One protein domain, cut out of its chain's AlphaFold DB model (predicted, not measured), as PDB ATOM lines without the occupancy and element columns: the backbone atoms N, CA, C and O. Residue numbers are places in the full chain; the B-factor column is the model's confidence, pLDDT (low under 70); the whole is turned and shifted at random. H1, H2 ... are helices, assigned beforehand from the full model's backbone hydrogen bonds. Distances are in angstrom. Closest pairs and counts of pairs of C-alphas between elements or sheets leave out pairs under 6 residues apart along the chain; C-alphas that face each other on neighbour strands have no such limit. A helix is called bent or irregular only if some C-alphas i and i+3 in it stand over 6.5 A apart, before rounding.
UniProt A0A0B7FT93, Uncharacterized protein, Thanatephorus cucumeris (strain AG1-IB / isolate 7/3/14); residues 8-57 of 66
ATOM      1  N   GLU A   8      36.037   2.386 -26.928       87.94
ATOM      2  CA  GLU A   8      35.053   2.008 -27.950       87.94
ATOM      3  C   GLU A   8      34.871   0.491 -28.026       87.94
ATOM      4  O   GLU A   8      33.751  -0.010 -27.960       87.94
ATOM      5  N   TRP A   9      35.972  -0.268 -28.040       87.31
ATOM      6  CA  TRP A   9      35.896  -1.728 -28.066       87.31
ATOM      7  C   TRP A   9      35.197  -2.293 -26.819       87.31
ATOM      8  O   TRP A   9      34.369  -3.198 -26.933       87.31
ATOM      9  N   TYR A  10      35.491  -1.741 -25.634       84.25
ATOM     10  CA  TYR A  10      34.838  -2.137 -24.381       84.25
ATOM     11  C   TYR A  10      33.327  -1.871 -24.424       84.25
ATOM     12  O   TYR A  10      32.536  -2.734 -24.034       84.25
ATOM     13  N   ASN A  11      32.920  -0.711 -24.944       87.69
ATOM     14  CA  ASN A  11      31.513  -0.341 -25.065       87.69
ATOM     15  C   ASN A  11      30.758  -1.237 -26.052       87.69
ATOM     16  O   ASN A  11      29.638  -1.652 -25.768       87.69
ATOM     17  N   GLU A  12      31.374  -1.568 -27.183       88.56
ATOM     18  CA  GLU A  12      30.743  -2.378 -28.226       88.56
ATOM     19  C   GLU A  12      30.681  -3.871 -27.878       88.56
ATOM     20  O   GLU A  12      29.729  -4.551 -28.258       88.56
ATOM     21  N   HIS A  13      31.678  -4.400 -27.160       84.75
ATOM     22  CA  HIS A  13      31.843  -5.850 -27.002       84.75
ATOM     23  C   HIS A  13      31.634  -6.340 -25.564       84.75
ATOM     24  O   HIS A  13      31.080  -7.424 -25.358       84.75
ATOM     25  N   VAL A  14      32.057  -5.562 -24.563       84.56
ATOM     26  CA  VAL A  14      32.055  -5.990 -23.153       84.56
ATOM     27  C   VAL A  14      30.791  -5.540 -22.430       84.56
ATOM     28  O   VAL A  14      30.163  -6.356 -21.757       84.56
ATOM     29  N   LEU A  15      30.367  -4.281 -22.583       85.00
ATOM     30  CA  LEU A  15      29.147  -3.787 -21.928       85.00
ATOM     31  C   LEU A  15      27.890  -4.619 -22.259       85.00
ATOM     32  O   LEU A  15      27.183  -4.974 -21.317       85.00
ATOM     33  N   PRO A  16      27.618  -5.013 -23.522       87.94
ATOM     34  CA  PRO A  16      26.407  -5.771 -23.849       87.94
ATOM     35  C   PRO A  16      26.385  -7.183 -23.256       87.94
ATOM     36  O   PRO A  16      25.323  -7.756 -23.030       87.94
ATOM     37  N   THR A  17      27.557  -7.775 -23.016       82.94
ATOM     38  CA  THR A  17      27.681  -9.128 -22.458       82.94
ATOM     39  C   THR A  17      27.856  -9.136 -20.945       82.94
ATOM     40  O   THR A  17      27.584 -10.163 -20.319       82.94
ATOM     41  N   ARG A  18      28.238  -8.003 -20.343       80.06
ATOM     42  CA  ARG A  18      28.431  -7.844 -18.896       80.06
ATOM     43  C   ARG A  18      27.220  -8.323 -18.107       80.06
ATOM     44  O   ARG A  18      27.385  -9.134 -17.205       80.06
ATOM     45  N   ASP A  19      26.023  -7.892 -18.491       76.50
ATOM     46  CA  ASP A  19      24.795  -8.176 -17.737       76.50
ATOM     47  C   ASP A  19      24.345  -9.647 -17.865       76.50
ATOM     48  O   ASP A  19      23.572 -10.144 -17.048       76.50
ATOM     49  N   ARG A  20      24.853 -10.372 -18.872       80.56
ATOM     50  CA  ARG A  20      24.657 -11.823 -19.027       80.56
ATOM     51  C   ARG A  20      25.722 -12.633 -18.290       80.56
ATOM     52  O   ARG A  20      25.437 -13.740 -17.839       80.56
ATOM     53  N   PHE A  21      26.953 -12.131 -18.252       82.44
ATOM     54  CA  PHE A  21      28.102 -12.851 -17.709       82.44
ATOM     55  C   PHE A  21      28.243 -12.661 -16.198       82.44
ATOM     56  O   PHE A  21      28.521 -13.625 -15.484       82.44
ATOM     57  N   TRP A  22      28.041 -11.439 -15.699       79.81
ATOM     58  CA  TRP A  22      28.086 -11.163 -14.271       79.81
ATOM     59  C   TRP A  22      26.741 -11.474 -13.616       79.81
ATOM     60  O   TRP A  22      25.691 -11.102 -14.144       79.81
ATOM     61  N   PRO A  23      26.746 -12.137 -12.447       81.62
ATOM     62  CA  PRO A  23      25.537 -12.260 -11.658       81.62
ATOM     63  C   PRO A  23      25.009 -10.858 -11.307       81.62
ATOM     64  O   PRO A  23      25.810  -9.958 -11.044       81.62
ATOM     65  N   PRO A  24      23.674 -10.671 -11.264       80.12
ATOM     66  CA  PRO A  24      23.071  -9.422 -10.818       80.12
ATOM     67  C   PRO A  24      23.683  -8.978  -9.494       80.12
ATOM     68  O   PRO A  24      23.954  -9.817  -8.625       80.12
ATOM     69  N   GLU A  25      23.885  -7.675  -9.320       70.75
ATOM     70  CA  GLU A  25      24.514  -7.154  -8.104       70.75
ATOM     71  C   GLU A  25      23.762  -7.577  -6.833       70.75
ATOM     72  O   GLU A  25      24.398  -7.865  -5.826       70.75
ATOM     73  N   ASP A  26      22.439  -7.740  -6.914       74.00
ATOM     74  CA  ASP A  26      21.590  -8.214  -5.812       74.00
ATOM     75  C   ASP A  26      21.875  -9.666  -5.392       74.00
ATOM     76  O   ASP A  26      21.623 -10.058  -4.254       74.00
ATOM     77  N   LYS A  27      22.377 -10.492  -6.319       72.56
ATOM     78  CA  LYS A  27      22.767 -11.891  -6.067       72.56
ATOM     79  C   LYS A  27      24.246 -12.028  -5.732       72.56
ATOM     80  O   LYS A  27      24.674 -13.081  -5.258       72.56
ATOM     81  N   THR A  28      25.028 -10.994  -6.015       79.88
ATOM     82  CA  THR A  28      26.451 -10.985  -5.719       79.88
ATOM     83  C   THR A  28      26.620 -10.737  -4.230       79.88
ATOM     84  O   THR A  28      26.088  -9.774  -3.685       79.88
ATOM     85  N   ASN A  29      27.351 -11.622  -3.555       76.25
ATOM     86  CA  ASN A  29      27.621 -11.457  -2.134       76.25
ATOM     87  C   ASN A  29      28.415 -10.159  -1.926       76.25
ATOM     88  O   ASN A  29      29.583 -10.085  -2.305       76.25
ATOM     89  N   ARG A  30      27.769  -9.133  -1.365       76.75
ATOM     90  CA  ARG A  30      28.421  -7.879  -0.991       76.75
ATOM     91  C   ARG A  30      28.904  -8.012   0.450       76.75
ATOM     92  O   ARG A  30      28.077  -7.948   1.361       76.75
ATOM     93  N   PRO A  31      30.213  -8.220   0.683       78.94
ATOM     94  CA  PRO A  31      30.723  -8.254   2.040       78.94
ATOM     95  C   PRO A  31      30.444  -6.905   2.720       78.94
ATOM     96  O   PRO A  31      30.587  -5.863   2.075       78.94
ATOM     97  N   PRO A  32      30.041  -6.903   4.002       80.06
ATOM     98  CA  PRO A  32      29.792  -5.668   4.727       80.06
ATOM     99  C   PRO A  32      31.083  -4.851   4.804       80.06
ATOM    100  O   PRO A  32      32.118  -5.338   5.261       80.06
ATOM    101  N   THR A  33      31.017  -3.610   4.333       85.19
ATOM    102  CA  THR A  33      32.151  -2.678   4.301       85.19
ATOM    103  C   THR A  33      32.207  -1.800   5.548       85.19
ATOM    104  O   THR A  33      33.275  -1.291   5.879       85.19
ATOM    105  N   ASN A  34      31.086  -1.663   6.268       89.81
ATOM    106  CA  ASN A  34      30.984  -0.879   7.496       89.81
ATOM    107  C   ASN A  34      30.709  -1.764   8.726       89.81
ATOM    108  O   ASN A  34      30.055  -2.808   8.613       89.81
ATOM    109  N   PRO A  35      31.117  -1.330   9.934       86.88
ATOM    110  CA  PRO A  35      30.844  -2.063  11.172       86.88
ATOM    111  C   PRO A  35      29.347  -2.251  11.454       86.88
ATOM    112  O   PRO A  35      28.931  -3.304  11.930       86.88
ATOM    113  N   THR A  36      28.524  -1.249  11.135       88.19
ATOM    114  CA  THR A  36      27.060  -1.296  11.299       88.19
ATOM    115  C   THR A  36      26.438  -2.428  10.490       88.19
ATOM    116  O   THR A  36      25.635  -3.203  11.012       88.19
ATOM    117  N   ASP A  37      26.875  -2.564   9.241       85.56
ATOM    118  CA  ASP A  37      26.360  -3.544   8.287       85.56
ATOM    119  C   ASP A  37      26.787  -4.956   8.699       85.56
ATOM    120  O   ASP A  37      26.017  -5.911   8.596       85.56
ATOM    121  N   LEU A  38      27.990  -5.077   9.266       88.12
ATOM    122  CA  LEU A  38      28.494  -6.326   9.827       88.12
ATOM    123  C   LEU A  38      27.635  -6.799  11.004       88.12
ATOM    124  O   LEU A  38      27.261  -7.972  11.062       88.12
ATOM    125  N   HIS A  39      27.291  -5.907  11.938       89.56
ATOM    126  CA  HIS A  39      26.424  -6.258  13.066       89.56
ATOM    127  C   HIS A  39      25.019  -6.670  12.610       89.56
ATOM    128  O   HIS A  39      24.481  -7.655  13.126       89.56
ATOM    129  N   ALA A  40      24.454  -5.961  11.630       89.06
ATOM    130  CA  ALA A  40      23.156  -6.290  11.049       89.06
ATOM    131  C   ALA A  40      23.167  -7.677  10.380       89.06
ATOM    132  O   ALA A  40      22.296  -8.505  10.663       89.06
ATOM    133  N   GLU A  41      24.187  -7.980   9.570       89.06
ATOM    134  CA  GLU A  41      24.283  -9.276   8.889       89.06
ATOM    135  C   GLU A  41      24.540 -10.423   9.876       89.06
ATOM    136  O   GLU A  41      23.933 -11.490   9.772       89.06
ATOM    137  N   LEU A  42      25.356 -10.206  10.916       91.12
ATOM    138  CA  LEU A  42      25.537 -11.196  11.982       91.12
ATOM    139  C   LEU A  42      24.233 -11.496  12.726       91.12
ATOM    140  O   LEU A  42      23.972 -12.657  13.051       91.12
ATOM    141  N   ALA A  43      23.417 -10.479  13.010       92.25
ATOM    142  CA  ALA A  43      22.111 -10.675  13.632       92.25
ATOM    143  C   ALA A  43      21.182 -11.500  12.723       92.25
ATOM    144  O   ALA A  43      20.580 -12.471  13.192       92.25
ATOM    145  N   ARG A  44      21.149 -11.192  11.417       91.56
ATOM    146  CA  ARG A  44      20.391 -11.945  10.402       91.56
ATOM    147  C   ARG A  44      20.799 -13.420  10.361       91.56
ATOM    148  O   ARG A  44      19.953 -14.303  10.482       91.56
ATOM    149  N   LEU A  45      22.102 -13.694  10.280       89.69
ATOM    150  CA  LEU A  45      22.649 -15.055  10.223       89.69
ATOM    151  C   LEU A  45      22.388 -15.855  11.507       89.69
ATOM    152  O   LEU A  45      22.146 -17.064  11.454       89.69
ATOM    153  N   ARG A  46      22.424 -15.207  12.678       92.56
ATOM    154  CA  ARG A  46      22.064 -15.850  13.954       92.56
ATOM    155  C   ARG A  46      20.592 -16.256  13.976       92.56
ATOM    156  O   ARG A  46      20.296 -17.390  14.352       92.56
ATOM    157  N   ALA A  47      19.696 -15.372  13.538       92.19
ATOM    158  CA  ALA A  47      18.267 -15.662  13.450       92.19
ATOM    159  C   ALA A  47      17.982 -16.817  12.473       92.19
ATOM    160  O   ALA A  47      17.246 -17.745  12.805       92.19
ATOM    161  N   GLU A  48      18.636 -16.821  11.307       91.38
ATOM    162  CA  GLU A  48      18.497 -17.896  10.320       91.38
ATOM    163  C   GLU A  48      18.958 -19.254  10.875       91.38
ATOM    164  O   GLU A  48      18.282 -20.273  10.700       91.38
ATOM    165  N   ARG A  49      20.082 -19.282  11.603       91.19
ATOM    166  CA  ARG A  49      20.573 -20.498  12.272       91.19
ATOM    167  C   ARG A  49      19.594 -21.011  13.320       91.19
ATOM    168  O   ARG A  49      19.374 -22.219  13.388       91.19
ATOM    169  N   LEU A  50      19.015 -20.122  14.126       90.62
ATOM    170  CA  LEU A  50      18.034 -20.500  15.142       90.62
ATOM    171  C   LEU A  50      16.772 -21.090  14.494       90.62
ATOM    172  O   LEU A  50      16.331 -22.167  14.888       90.62
ATOM    173  N   ALA A  51      16.252 -20.446  13.446       90.00
ATOM    174  CA  ALA A  51      15.094 -20.931  12.698       90.00
ATOM    175  C   ALA A  51      15.357 -22.292  12.036       90.00
ATOM    176  O   ALA A  51      14.491 -23.166  12.029       90.00
ATOM    177  N   ARG A  52      16.565 -22.503  11.499       87.69
ATOM    178  CA  ARG A  52      16.966 -23.790  10.919       87.69
ATOM    179  C   ARG A  52      17.033 -24.892  11.971       87.69
ATOM    180  O   ARG A  52      16.553 -25.987  11.710       87.69
ATOM    181  N   ARG A  53      17.587 -24.598  13.153       85.44
ATOM    182  CA  ARG A  53      17.627 -25.536  14.286       85.44
ATOM    183  C   ARG A  53      16.225 -25.902  14.765       85.44
ATOM    184  O   ARG A  53      15.943 -27.083  14.879       85.44
ATOM    185  N   ALA A  54      15.338 -24.924  14.936       83.06
ATOM    186  CA  ALA A  54      13.949 -25.172  15.326       83.06
ATOM    187  C   ALA A  54      13.206 -26.090  14.335       83.06
ATOM    188  O   ALA A  54      12.453 -26.960  14.749       83.06
ATOM    189  N   LYS A  55      13.464 -25.956  13.027       79.94
ATOM    190  CA  LYS A  55      12.896 -26.844  11.993       79.94
ATOM    191  C   LYS A  55      13.491 -28.258  11.988       79.94
ATOM    192  O   LYS A  55      12.882 -29.160  11.425       79.94
ATOM    193  N   HIS A  56      14.695 -28.435  12.529       70.56
ATOM    194  CA  HIS A  56      15.414 -29.714  12.574       70.56
ATOM    195  C   HIS A  56      15.332 -30.417  13.931       70.56
ATOM    196  O   HIS A  56      15.897 -31.494  14.082       70.56
ATOM    197  N   SER A  57      14.613 -29.843  14.894       60.94
ATOM    198  CA  SER A  57      14.228 -30.509  16.134       60.94
ATOM    199  C   SER A  57      12.737 -30.868  16.094       60.94
ATOM    200  O   SER A  57      11.964 -30.241  16.813       60.94
TER     201      SER A  57
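Overview. This is residues 8 to 57 of the 66 residues of an uncharacterized protein of Thanatephorus cucumeris (strain AG1-IB / isolate 7/3/14) (UniProt A0A0B7FT93). Two separate helices, H1 and then the longer H2, are strung along an open chain with no packed core; a long link without a named element, residues 22 to 34, joins them. H1 sticks out at one end, and residues 35 to 39 and 42 to 56 of H2 stand free as well. The printed part has 50 residues, with two named helices in the order H1, H2 and no named strand; its class is all helix. It is extended, with a radius of gyration of the C-alphas of 18.2 A, and its C-alphas span 56 by 28 by 8 A.

Along the chain. H1 is residues 8 to 21, from C-alpha 8 at (35.053, 2.008, -27.950) to C-alpha 21 at (28.102, -12.851, -17.709), 19.3 A from first to last C-alpha. H1 is irregular, but only just: C-alphas 16 and 19 are 6.8 A apart. Residues 22 to 34 follow. H2 is residues 35 to 56, 31.7 A from first to last C-alpha, and ends with C-alpha 56 at (15.414, -29.714, 12.574).

Arrangement. H1 and H2 are apart, with no C-alpha of the one within 8 A of the other. They form no hairpin. In H2 every O i to N i+4 pair is within hydrogen-bond range; in H1 5 of 10 such pairs are, beside 6 of 11 O i to N i+3 pairs.

Size, cuts and confidence. The C-alphas of Glu 8 and Ser 57, the two farthest apart in the domain, are 58.6 A apart. The link from H1 to H2 is long, with 13 residues. The printed part has no cut. The mean pLDDT of the printed part is 84.1, and one residue, Ser 57, is under 70.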